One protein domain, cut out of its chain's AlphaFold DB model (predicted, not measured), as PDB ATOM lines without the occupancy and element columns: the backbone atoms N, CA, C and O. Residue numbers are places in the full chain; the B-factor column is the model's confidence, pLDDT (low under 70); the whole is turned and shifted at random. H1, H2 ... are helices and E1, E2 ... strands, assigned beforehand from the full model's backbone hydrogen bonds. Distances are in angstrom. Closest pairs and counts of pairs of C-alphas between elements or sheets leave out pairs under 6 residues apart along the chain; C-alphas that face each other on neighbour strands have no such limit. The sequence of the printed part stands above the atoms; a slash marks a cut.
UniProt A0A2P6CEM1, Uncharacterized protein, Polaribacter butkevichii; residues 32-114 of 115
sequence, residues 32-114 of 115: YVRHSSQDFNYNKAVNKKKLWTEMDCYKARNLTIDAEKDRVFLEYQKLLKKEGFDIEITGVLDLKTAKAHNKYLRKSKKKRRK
ATOM      1  N   TYR A  32    -137.019 -96.733-143.262       83.00
ATOM      2  CA  TYR A  32    -136.513 -97.046-141.943       83.00
ATOM      3  C   TYR A  32    -137.375 -96.334-140.926       83.00
ATOM      4  O   TYR A  32    -137.544 -95.118-140.989       83.00
ATOM      5  N   VAL A  33    -137.890 -97.096-139.977       81.19
ATOM      6  CA  VAL A  33    -138.576 -96.543-138.815       81.19
ATOM      7  C   VAL A  33    -137.680 -96.722-137.614       81.19
ATOM      8  O   VAL A  33    -136.991 -97.741-137.482       81.19
ATOM      9  N   ARG A  34    -137.643 -95.723-136.734       76.25
ATOM     10  CA  ARG A  34    -137.058 -95.964-135.419       76.25
ATOM     11  C   ARG A  34    -137.943 -96.956-134.693       76.25
ATOM     12  O   ARG A  34    -139.161 -96.900-134.833       76.25
ATOM     13  N   HIS A  35    -137.324 -97.845-133.922       68.50
ATOM     14  CA  HIS A  35    -138.038 -98.655-132.950       68.50
ATOM     15  C   HIS A  35    -138.934 -97.723-132.133       68.50
ATOM     16  O   HIS A  35    -138.452 -96.849-131.411       68.50
ATOM     17  N   SER A  36    -140.236 -97.877-132.344       61.78
ATOM     18  CA  SER A  36    -141.264 -97.071-131.713       61.78
ATOM     19  C   SER A  36    -141.343 -97.410-130.223       61.78
ATOM     20  O   SER A  36    -140.938 -98.499-129.794       61.78
ATOM     21  N   SER A  37    -141.914 -96.489-129.445       58.88
ATOM     22  CA  SER A  37    -142.481 -96.753-128.114       58.88
ATOM     23  C   SER A  37    -143.237 -98.092-128.065       58.88
ATOM     24  O   SER A  37    -143.196 -98.800-127.060       58.88
ATOM     25  N   GLN A  38    -143.870 -98.472-129.181       63.66
ATOM     26  CA  GLN A  38    -144.739 -99.634-129.296       63.66
ATOM     27  C   GLN A  38    -144.054-100.981-129.052       63.66
ATOM     28  O   GLN A  38    -144.689-101.872-128.483       63.66
ATOM     29  N   ASP A  39    -142.779-101.098-129.426       72.25
ATOM     30  CA  ASP A  39    -141.967-102.313-129.267       72.25
ATOM     31  C   ASP A  39    -140.961-102.188-128.113       72.25
ATOM     32  O   ASP A  39    -140.080-103.037-127.919       72.25
ATOM     33  N   PHE A  40    -141.045-101.099-127.347       84.12
ATOM     34  CA  PHE A  40    -140.104-100.817-126.283       84.12
ATOM     35  C   PHE A  40    -140.390-101.676-125.049       84.12
ATOM     36  O   PHE A  40    -141.418-101.556-124.386       84.12
ATOM     37  N   ASN A  41    -139.432-102.531-124.692       88.69
ATOM     38  CA  ASN A  41    -139.505-103.323-123.472       88.69
ATOM     39  C   ASN A  41    -138.761-102.622-122.326       88.69
ATOM     40  O   ASN A  41    -137.534-102.670-122.246       88.69
ATOM     41  N   TYR A  42    -139.518-102.057-121.386       90.31
ATOM     42  CA  TYR A  42    -139.012-101.321-120.220       90.31
ATOM     43  C   TYR A  42    -138.115-102.132-119.271       90.31
ATOM     44  O   TYR A  42    -137.426-101.550-118.435       90.31
ATOM     45  N   ASN A  43    -138.093-103.461-119.387       90.62
ATOM     46  CA  ASN A  43    -137.311-104.350-118.527       90.62
ATOM     47  C   ASN A  43    -136.057-104.905-119.217       90.62
ATOM     48  O   ASN A  43    -135.238-105.572-118.573       90.62
ATOM     49  N   LYS A  44    -135.879-104.649-120.519       91.69
ATOM     50  CA  LYS A  44    -134.814-105.251-121.325       91.69
ATOM     51  C   LYS A  44    -133.925-104.186-121.946       91.69
ATOM     52  O   LYS A  44    -134.393-103.261-122.586       91.69
ATOM     53  N   ALA A  45    -132.614-104.388-121.830       90.75
ATOM     54  CA  ALA A  45    -131.644-103.478-122.420       90.75
ATOM     55  C   ALA A  45    -131.822-103.358-123.944       90.75
ATOM     56  O   ALA A  45    -131.931-104.359-124.656       90.75
ATOM     57  N   VAL A  46    -131.759-102.125-124.438       88.19
ATOM     58  CA  VAL A  46    -131.837-101.796-125.862       88.19
ATOM     59  C   VAL A  46    -130.496-102.048-126.537       88.19
ATOM     60  O   VAL A  46    -129.437-101.614-126.059       88.19
ATOM     61  N   ASN A  47    -130.536-102.696-127.701       85.44
ATOM     62  CA  ASN A  47    -129.379-102.782-128.579       85.44
ATOM     63  C   ASN A  47    -129.237-101.486-129.389       85.44
ATOM     64  O   ASN A  47    -129.922-101.278-130.383       85.44
ATOM     65  N   LYS A  48    -128.278-100.644-129.002       78.12
ATOM     66  CA  LYS A  48    -128.000 -99.343-129.639       78.12
ATOM     67  C   LYS A  48    -127.663 -99.435-131.134       78.12
ATOM     68  O   LYS A  48    -127.764 -98.437-131.833       78.12
ATOM     69  N   LYS A  49    -127.220-100.603-131.617       73.50
ATOM     70  CA  LYS A  49    -126.914-100.835-133.039       73.50
ATOM     71  C   LYS A  49    -128.165-101.147-133.869       73.50
ATOM     72  O   LYS A  49    -128.083-101.142-135.090       73.50
ATOM     73  N   LYS A  50    -129.294-101.434-133.216       75.44
ATOM     74  CA  LYS A  50    -130.579-101.795-133.827       75.44
ATOM     75  C   LYS A  50    -131.684-100.855-133.331       75.44
ATOM     76  O   LYS A  50    -132.663-101.301-132.754       75.44
ATOM     77  N   LEU A  51    -131.476 -99.547-133.492       82.81
ATOM     78  CA  LEU A  51    -132.521 -98.540-133.244       82.81
ATOM     79  C   LEU A  51    -133.451 -98.361-134.443       82.81
ATOM     80  O   LEU A  51    -134.527 -97.800-134.297       82.81
ATOM     81  N   TRP A  52    -133.028 -98.838-135.610       83.94
ATOM     82  CA  TRP A  52    -133.758 -98.728-136.861       83.94
ATOM     83  C   TRP A  52    -134.234-100.095-137.312       83.94
ATOM     84  O   TRP A  52    -133.455-101.053-137.316       83.94
ATOM     85  N   THR A  53    -135.481-100.139-137.755       82.94
ATOM     86  CA  THR A  53    -136.077-101.280-138.436       82.94
ATOM     87  C   THR A  53    -136.236-100.919-139.902       82.94
ATOM     88  O   THR A  53    -136.908 -99.945-140.239       82.94
ATOM     89  N   GLU A  54    -135.581-101.687-140.772       87.06
ATOM     90  CA  GLU A  54    -135.831-101.630-142.214       87.06
ATOM     91  C   GLU A  54    -137.212-102.228-142.484       87.06
ATOM     92  O   GLU A  54    -137.518-103.326-142.016       87.06
ATOM     93  N   MET A  55    -138.043-101.521-143.240       85.38
ATOM     94  CA  MET A  55    -139.354-102.013-143.639       85.38
ATOM     95  C   MET A  55    -139.779-101.462-144.999       85.38
ATOM     96  O   MET A  55    -139.149-100.575-145.580       85.38
ATOM     97  N   ASP A  56    -140.866-102.023-145.515       88.62
ATOM     98  CA  ASP A  56    -141.506-101.543-146.730       88.62
ATOM     99  C   ASP A  56    -142.064-100.117-146.547       88.62
ATOM    100  O   ASP A  56    -142.637 -99.789-145.508       88.62
ATOM    101  N   CYS A  57    -141.898 -99.267-147.562       87.38
ATOM    102  CA  CYS A  57    -142.289 -97.860-147.491       87.38
ATOM    103  C   CYS A  57    -143.804 -97.644-147.421       87.38
ATOM    104  O   CYS A  57    -144.250 -96.708-146.756       87.38
ATOM    105  N   TYR A  58    -144.598 -98.508-148.057       87.50
ATOM    106  CA  TYR A  58    -146.052 -98.447-147.942       87.50
ATOM    107  C   TYR A  58    -146.489 -98.808-146.520       87.50
ATOM    108  O   TYR A  58    -147.308 -98.109-145.927       87.50
ATOM    109  N   LYS A  59    -145.877 -99.838-145.921       84.75
ATOM    110  CA  LYS A  59    -146.108-100.165-144.504       84.75
ATOM    111  C   LYS A  59    -145.667 -99.038-143.572       84.75
ATOM    112  O   LYS A  59    -146.393 -98.725-142.639       84.75
ATOM    113  N   ALA A  60    -144.519 -98.412-143.836       83.06
ATOM    114  CA  ALA A  60    -144.024 -97.300-143.029       83.06
ATOM    115  C   ALA A  60    -144.987 -96.101-143.042       83.06
ATOM    116  O   ALA A  60    -145.235 -95.504-142.000       83.06
ATOM    117  N   ARG A  61    -145.565 -95.774-144.208       83.19
ATOM    118  CA  ARG A  61    -146.551 -94.689-144.351       83.19
ATOM    119  C   ARG A  61    -147.854 -94.973-143.599       83.19
ATOM    120  O   ARG A  61    -148.479 -94.042-143.109       83.19
ATOM    121  N   ASN A  62    -148.245 -96.241-143.520       82.06
ATOM    122  CA  ASN A  62    -149.492 -96.683-142.896       82.06
ATOM    123  C   ASN A  62    -149.303 -97.190-141.459       82.06
ATOM    124  O   ASN A  62    -150.167 -97.895-140.939       82.06
ATOM    125  N   LEU A  63    -148.175 -96.881-140.816       78.50
ATOM    126  CA  LEU A  63    -147.992 -97.193-139.405       78.50
ATOM    127  C   LEU A  63    -148.975 -96.376-138.573       78.50
ATOM    128  O   LEU A  63    -148.849 -95.158-138.451       78.50
ATOM    129  N   THR A  64    -149.940 -97.065-137.976       75.00
ATOM    130  CA  THR A  64    -150.850 -96.452-137.016       75.00
ATOM    131  C   THR A  64    -150.097 -96.173-135.722       75.00
ATOM    132  O   THR A  64    -149.573 -97.083-135.069       75.00
ATOM    133  N   ILE A  65    -150.050 -94.900-135.348       73.25
ATOM    134  CA  ILE A  65    -149.520 -94.470-134.061       73.25
ATOM    135  C   ILE A  65    -150.545 -94.819-132.979       73.25
ATOM    136  O   ILE A  65    -151.719 -94.467-133.076       73.25
ATOM    137  N   ASP A  66    -150.087 -95.520-131.948       81.12
ATOM    138  CA  ASP A  66    -150.882 -95.824-130.760       81.12
ATOM    139  C   ASP A  66    -150.633 -94.707-129.746       81.12
ATOM    140  O   ASP A  66    -149.584 -94.661-129.098       81.12
ATOM    141  N   ALA A  67    -151.591 -93.784-129.658       80.94
ATOM    142  CA  ALA A  67    -151.470 -92.579-128.846       80.94
ATOM    143  C   ALA A  67    -151.224 -92.882-127.358       80.94
ATOM    144  O   ALA A  67    -150.517 -92.126-126.687       80.94
ATOM    145  N   GLU A  68    -151.760 -93.991-126.838       83.38
ATOM    146  CA  GLU A  68    -151.564 -94.358-125.435       83.38
ATOM    147  C   GLU A  68    -150.140 -94.868-125.199       83.38
ATOM    148  O   GLU A  68    -149.477 -94.455-124.247       83.38
ATOM    149  N   LYS A  69    -149.610 -95.701-126.102       82.75
ATOM    150  CA  LYS A  69    -148.219 -96.171-125.995       82.75
ATOM    151  C   LYS A  69    -147.208 -95.030-126.104       82.75
ATOM    152  O   LYS A  69    -146.222 -95.019-125.363       82.75
ATOM    153  N   ASP A  70    -147.472 -94.047-126.958       85.06
ATOM    154  CA  ASP A  70    -146.645 -92.843-127.061       85.06
ATOM    155  C   ASP A  70    -146.694 -92.002-125.787       85.06
ATOM    156  O   ASP A  70    -145.651 -91.574-125.284       85.06
ATOM    157  N   ARG A  71    -147.883 -91.828-125.202       89.56
ATOM    158  CA  ARG A  71    -148.044 -91.138-123.919       89.56
ATOM    159  C   ARG A  71    -147.253 -91.825-122.806       89.56
ATOM    160  O   ARG A  71    -146.518 -91.154-122.080       89.56
ATOM    161  N   VAL A  72    -147.357 -93.149-122.685       91.19
ATOM    162  CA  VAL A  72    -146.603 -93.926-121.684       91.19
ATOM    163  C   VAL A  72    -145.095 -93.752-121.881       91.19
ATOM    164  O   VAL A  72    -144.352 -93.576-120.912       91.19
ATOM    165  N   PHE A  73    -144.626 -93.742-123.127       92.00
ATOM    166  CA  PHE A  73    -143.207 -93.564-123.417       92.00
ATOM    167  C   PHE A  73    -142.709 -92.136-123.131       92.00
ATOM    168  O   PHE A  73    -141.599 -91.966-122.620       92.00
ATOM    169  N   LEU A  74    -143.535 -91.111-123.361       93.44
ATOM    170  CA  LEU A  74    -143.244 -89.732-122.952       93.44
ATOM    171  C   LEU A  74    -143.088 -89.612-121.429       93.44
ATOM    172  O   LEU A  74    -142.127 -88.999-120.952       93.44
ATOM    173  N   GLU A  75    -143.983 -90.230-120.654       95.56
ATOM    174  CA  GLU A  75    -143.867 -90.279-119.188       95.56
ATOM    175  C   GLU A  75    -142.607 -91.027-118.739       95.56
ATOM    176  O   GLU A  75    -141.910 -90.611-117.809       95.56
ATOM    177  N   TYR A  76    -142.235 -92.087-119.454       95.25
ATOM    178  CA  TYR A  76    -140.986 -92.787-119.196       95.25
ATOM    179  C   TYR A  76    -139.745 -91.914-119.446       95.25
ATOM    180  O   TYR A  76    -138.814 -91.910-118.633       95.25
ATOM    181  N   GLN A  77    -139.721 -91.123-120.525       95.50
ATOM    182  CA  GLN A  77    -138.636 -90.166-120.774       95.50
ATOM    183  C   GLN A  77    -138.576 -89.081-119.684       95.50
ATOM    184  O   GLN A  77    -137.481 -88.732-119.233       95.50
ATOM    185  N   LYS A  78    -139.724 -88.603-119.180       97.69
ATOM    186  CA  LYS A  78    -139.774 -87.699-118.013       97.69
ATOM    187  C   LYS A  78    -139.156 -88.340-116.769       97.69
ATOM    188  O   LYS A  78    -138.361 -87.692-116.089       97.69
ATOM    189  N   LEU A  79    -139.455 -89.613-116.494       96.75
ATOM    190  CA  LEU A  79    -138.855 -90.359-115.383       96.75
ATOM    191  C   LEU A  79    -137.332 -90.459-115.521       96.75
ATOM    192  O   LEU A  79    -136.610 -90.174-114.569       96.75
ATOM    193  N   LEU A  80    -136.822 -90.803-116.706       96.94
ATOM    194  CA  LEU A  80    -135.378 -90.845-116.948       96.94
ATOM    195  C   LEU A  80    -134.725 -89.469-116.738       96.94
ATOM    196  O   LEU A  80    -133.661 -89.377-116.126       96.94
ATOM    197  N   LYS A  81    -135.370 -88.393-117.191       97.31
ATOM    198  CA  LYS A  81    -134.876 -87.032-116.967       97.31
ATOM    199  C   LYS A  81    -134.837 -86.683-115.474       97.31
ATOM    200  O   LYS A  81    -133.827 -86.167-114.999       97.31
ATOM    201  N   LYS A  82    -135.875 -87.051-114.711       97.12
ATOM    202  CA  LYS A  82    -135.936 -86.888-113.244       97.12
ATOM    203  C   LYS A  82    -134.843 -87.676-112.510       97.12
ATOM    204  O   LYS A  82    -134.305 -87.195-111.521       97.12
ATOM    205  N   GLU A  83    -134.458 -88.844-113.021       95.44
ATOM    206  CA  GLU A  83    -133.328 -89.653-112.523       95.44
ATOM    207  C   GLU A  83    -131.936 -89.069-112.871       95.44
ATOM    208  O   GLU A  83    -130.898 -89.695-112.597       95.44
ATOM    209  N   GLY A  84    -131.894 -87.883-113.489       96.31
ATOM    210  CA  GLY A  84    -130.675 -87.146-113.815       96.31
ATOM    211  C   GLY A  84    -129.989 -87.606-115.102       96.31
ATOM    212  O   GLY A  84    -128.774 -87.456-115.237       96.31
ATOM    213  N   PHE A  85    -130.720 -88.228-116.032       97.25
ATOM    214  CA  PHE A  85    -130.186 -88.535-117.359       97.25
ATOM    215  C   PHE A  85    -130.403 -87.365-118.326       97.25
ATOM    216  O   PHE A  85    -131.500 -86.824-118.420       97.25
ATOM    217  N   ASP A  86    -129.357 -87.026-119.080       95.31
ATOM    218  CA  ASP A  86    -129.409 -86.022-120.145       95.31
ATOM    219  C   ASP A  86    -130.059 -86.609-121.409       95.31
ATOM    220  O   ASP A  86    -129.397 -87.236-122.245       95.31
ATOM    221  N   ILE A  87    -131.386 -86.480-121.486       94.88
ATOM    222  CA  ILE A  87    -132.206 -86.875-122.633       94.88
ATOM    223  C   ILE A  87    -133.280 -85.818-122.925       94.88
ATOM    224  O   ILE A  87    -133.707 -85.062-122.044       94.88
ATOM    225  N   GLU A  88    -133.756 -85.813-124.164       93.69
ATOM    226  CA  GLU A  88    -134.915 -85.028-124.591       93.69
ATOM    227  C   GLU A  88    -136.201 -85.857-124.461       93.69
ATOM    228  O   GLU A  88    -136.170 -87.086-124.513       93.69
ATOM    229  N   ILE A  89    -137.335 -85.181-124.264       92.75
ATOM    230  CA  ILE A  89    -138.657 -85.812-124.181       92.75
ATOM    231  C   ILE A  89    -139.333 -85.579-125.529       92.75
ATOM    232  O   ILE A  89    -139.857 -84.499-125.781       92.75
ATOM    233  N   THR A  90    -139.249 -86.570-126.406       89.38
ATOM    234  CA  THR A  90    -139.666 -86.462-127.814       89.38
ATOM    235  C   THR A  90    -140.661 -87.539-128.226       89.38
ATOM    236  O   THR A  90    -141.174 -87.492-129.336       89.38
ATOM    237  N   GLY A  91    -140.909 -88.538-127.372       87.25
ATOM    238  CA  GLY A  91    -141.702 -89.718-127.722       87.25
ATOM    239  C   GLY A  91    -140.935 -90.720-128.591       87.25
ATOM    240  O   GLY A  91    -141.452 -91.783-128.917       87.25
ATOM    241  N   VAL A  92    -139.678 -90.423-128.937       84.75
ATOM    242  CA  VAL A  92    -138.860 -91.229-129.848       84.75
ATOM    243  C   VAL A  92    -137.715 -91.897-129.094       84.75
ATOM    244  O   VAL A  92    -136.968 -91.245-128.361       84.75
ATOM    245  N   LEU A  93    -137.523 -93.202-129.310       87.56
ATOM    246  CA  LEU A  93    -136.364 -93.929-128.793       87.56
ATOM    247  C   LEU A  93    -135.112 -93.598-129.618       87.56
ATOM    248  O   LEU A  93    -134.788 -94.262-130.603       87.56
ATOM    249  N   ASP A  94    -134.388 -92.566-129.202       87.12
ATOM    250  CA  ASP A  94    -133.106 -92.185-129.788       87.12
ATOM    251  C   ASP A  94    -131.913 -92.844-129.067       87.12
ATOM    252  O   ASP A  94    -132.039 -93.582-128.078       87.12
ATOM    253  N   LEU A  95    -130.702 -92.572-129.562       87.62
ATOM    254  CA  LEU A  95    -129.484 -93.120-128.972       87.62
ATOM    255  C   LEU A  95    -129.262 -92.642-127.527       87.62
ATOM    256  O   LEU A  95    -128.758 -93.426-126.709       87.62
ATOM    257  N   LYS A  96    -129.605 -91.387-127.198       91.56
ATOM    258  CA  LYS A  96    -129.482 -90.862-125.830       91.56
ATOM    259  C   LYS A  96    -130.449 -91.583-124.885       91.56
ATOM    260  O   LYS A  96    -129.995 -92.131-123.876       91.56
ATOM    261  N   THR A  97    -131.723 -91.710-125.256       92.94
ATOM    262  CA  THR A  97    -132.761 -92.431-124.498       92.94
ATOM    263  C   THR A  97    -132.380 -93.897-124.301       92.94
ATOM    264  O   THR A  97    -132.404 -94.394-123.175       92.94
ATOM    265  N   ALA A  98    -131.907 -94.588-125.343       91.88
ATOM    266  CA  ALA A  98    -131.453 -95.978-125.231       91.88
ATOM    267  C   ALA A  98    -130.250 -96.144-124.279       91.88
ATOM    268  O   ALA A  98    -130.170 -97.107-123.507       91.88
ATOM    269  N   LYS A  99    -129.291 -95.206-124.301       92.94
ATOM    270  CA  LYS A  99    -128.156 -95.196-123.360       92.94
ATOM    271  C   LYS A  99    -128.629 -94.954-121.924       92.94
ATOM    272  O   LYS A  99    -128.169 -95.667-121.026       92.94
ATOM    273  N   ALA A 100    -129.523 -93.988-121.721       95.94
ATOM    274  CA  ALA A 100    -130.098 -93.661-120.422       95.94
ATOM    275  C   ALA A 100    -130.863 -94.854-119.841       95.94
ATOM    276  O   ALA A 100    -130.548 -95.289-118.736       95.94
ATOM    277  N   HIS A 101    -131.750 -95.468-120.625       95.12
ATOM    278  CA  HIS A 101    -132.496 -96.667-120.250       95.12
ATOM    279  C   HIS A 101    -131.577 -97.819-119.802       95.12
ATOM    280  O   HIS A 101    -131.721 -98.358-118.703       95.12
ATOM    281  N   ASN A 102    -130.554 -98.159-120.594       95.06
ATOM    282  CA  ASN A 102    -129.619 -99.227-120.224       95.06
ATOM    283  C   ASN A 102    -128.856 -98.907-118.928       95.06
ATOM    284  O   ASN A 102    -128.560 -99.805-118.136       95.06
ATOM    285  N   LYS A 103    -128.511 -97.632-118.702       95.94
ATOM    286  CA  LYS A 103    -127.856 -97.183-117.465       95.94
ATOM    287  C   LYS A 103    -128.825 -97.234-116.283       95.94
ATOM    288  O   LYS A 103    -128.419 -97.692-115.217       95.94
ATOM    289  N   TYR A 104    -130.082 -96.845-116.480       95.94
ATOM    290  CA  TYR A 104    -131.161 -96.957-115.502       95.94
ATOM    291  C   TYR A 104    -131.353 -98.408-115.052       95.94
ATOM    292  O   TYR A 104    -131.187 -98.695-113.870       95.94
ATOM    293  N   LEU A 105    -131.526 -99.360-115.977       95.12
ATOM    294  CA  LEU A 105    -131.648-100.785-115.638       95.12
ATOM    295  C   LEU A 105    -130.459-101.313-114.823       95.12
ATOM    296  O   LEU A 105    -130.631-102.084-113.878       95.12
ATOM    297  N   ARG A 106    -129.233-100.894-115.164       94.25
ATOM    298  CA  ARG A 106    -128.030-101.263-114.399       94.25
ATOM    299  C   ARG A 106    -128.038-100.659-112.994       94.25
ATOM    300  O   ARG A 106    -127.634-101.350-112.062       94.25
ATOM    301  N   LYS A 107    -128.479 -99.404-112.828       92.75
ATOM    302  CA  LYS A 107    -128.636 -98.765-111.509       92.75
ATOM    303  C   LYS A 107    -129.684 -99.506-110.670       92.75
ATOM    304  O   LYS A 107    -129.379 -99.878-109.541       92.75
ATOM    305  N   SER A 108    -130.858 -99.797-111.229       89.06
ATOM    306  CA  SER A 108    -131.952-100.469-110.512       89.06
ATOM    307  C   SER A 108    -131.573-101.882-110.065       89.06
ATOM    308  O   SER A 108    -131.813-102.248-108.918       89.06
ATOM    309  N   LYS A 109    -130.876-102.652-110.913       89.19
ATOM    310  CA  LYS A 109    -130.335-103.971-110.529       89.19
ATOM    311  C   LYS A 109    -129.312-103.895-109.394       89.19
ATOM    312  O   LYS A 109    -129.229-104.824-108.605       89.19
ATOM    313  N   LYS A 110    -128.513-102.825-109.325       87.25
ATOM    314  CA  LYS A 110    -127.547-102.628-108.233       87.25
ATOM    315  C   LYS A 110    -128.230-102.266-106.915       87.25
ATOM    316  O   LYS A 110    -127.768-102.753-105.894       87.25
ATOM    317  N   LYS A 111    -129.287-101.443-106.936       86.31
ATOM    318  CA  LYS A 111    -130.062-101.100-105.728       86.31
ATOM    319  C   LYS A 111    -130.674-102.357-105.095       86.31
ATOM    320  O   LYS A 111    -130.337-102.668-103.965       86.31
ATOM    321  N   ARG A 112    -131.368-103.177-105.893       83.25
ATOM    322  CA  ARG A 112    -131.978-104.451-105.451       83.25
ATOM    323  C   ARG A 112    -131.014-105.515-104.910       83.25
ATOM    324  O   ARG A 112    -131.466-106.506-104.371       83.25
ATOM    325  N   ARG A 113    -129.707-105.398-105.168       80.12
ATOM    326  CA  ARG A 113    -128.689-106.324-104.627       80.12
ATOM    327  C   ARG A 113    -128.108-105.852-103.295       80.12
ATOM    328  O   ARG A 113    -127.324-106.581-102.702       80.12
ATOM    329  N   LYS A 114    -128.351-104.591-102.938       73.12
ATOM    330  CA  LYS A 114    -127.877-103.962-101.701       73.12
ATOM    331  C   LYS A 114    -128.967-103.904-100.628       73.12
ATOM    332  O   LYS A 114    -128.628-103.653 -99.480       73.12
TER     333      LYS A 114
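This is residues 32 to 114 of the 115 residues of an uncharacterized protein of Polaribacter butkevichii (UniProt A0A2P6CEM1). Two longer helices, H2 and H3, meet at a steep angle, and a small hairpin of E1 and E2 with short H1 makes one end of a rod; at the other end residues 107 to 114 stick out. The printed part has 83 residues, with two named strands and three named helices in the order E1, E2, H1, H2, H3, mostly helix. It is only just compact, close to loose: radius of gyration of the C-alphas 13.8 A, spans 50 by 24 by 19 A.

E1, residues 32 to 34, and E2, residues 52 to 55, form an antiparallel hairpin; N 33 and O 53 are within hydrogen-bond range at 3.0 A. The closest C-alphas of E1 and H1, residues 57 to 61, are those of Val 33 and Ala 60, 6.9 A apart. H2, residues 67 to 82, touches H3, residues 95 to 111, with residues 77 to 80 alone; the closest C-alphas are those of Leu 80 and Ala 100, 6.9 A. Their tilt is steep, 65 degrees, the same way. H1 is apart from both. In H1, H2 and H3 every O i to N i+4 pair is within hydrogen-bond range.

E1 begins at C-alpha 32, (-136.513, -97.046, -141.943). H2 is 22.7 A long; H3, 24.6 A, ends at C-alpha 111, (-130.062, -101.100, -105.728).

The printed part has no cut. The links E1 to E2 and H2 to H3 are long. Residues 35 to 38 have pLDDT under 70.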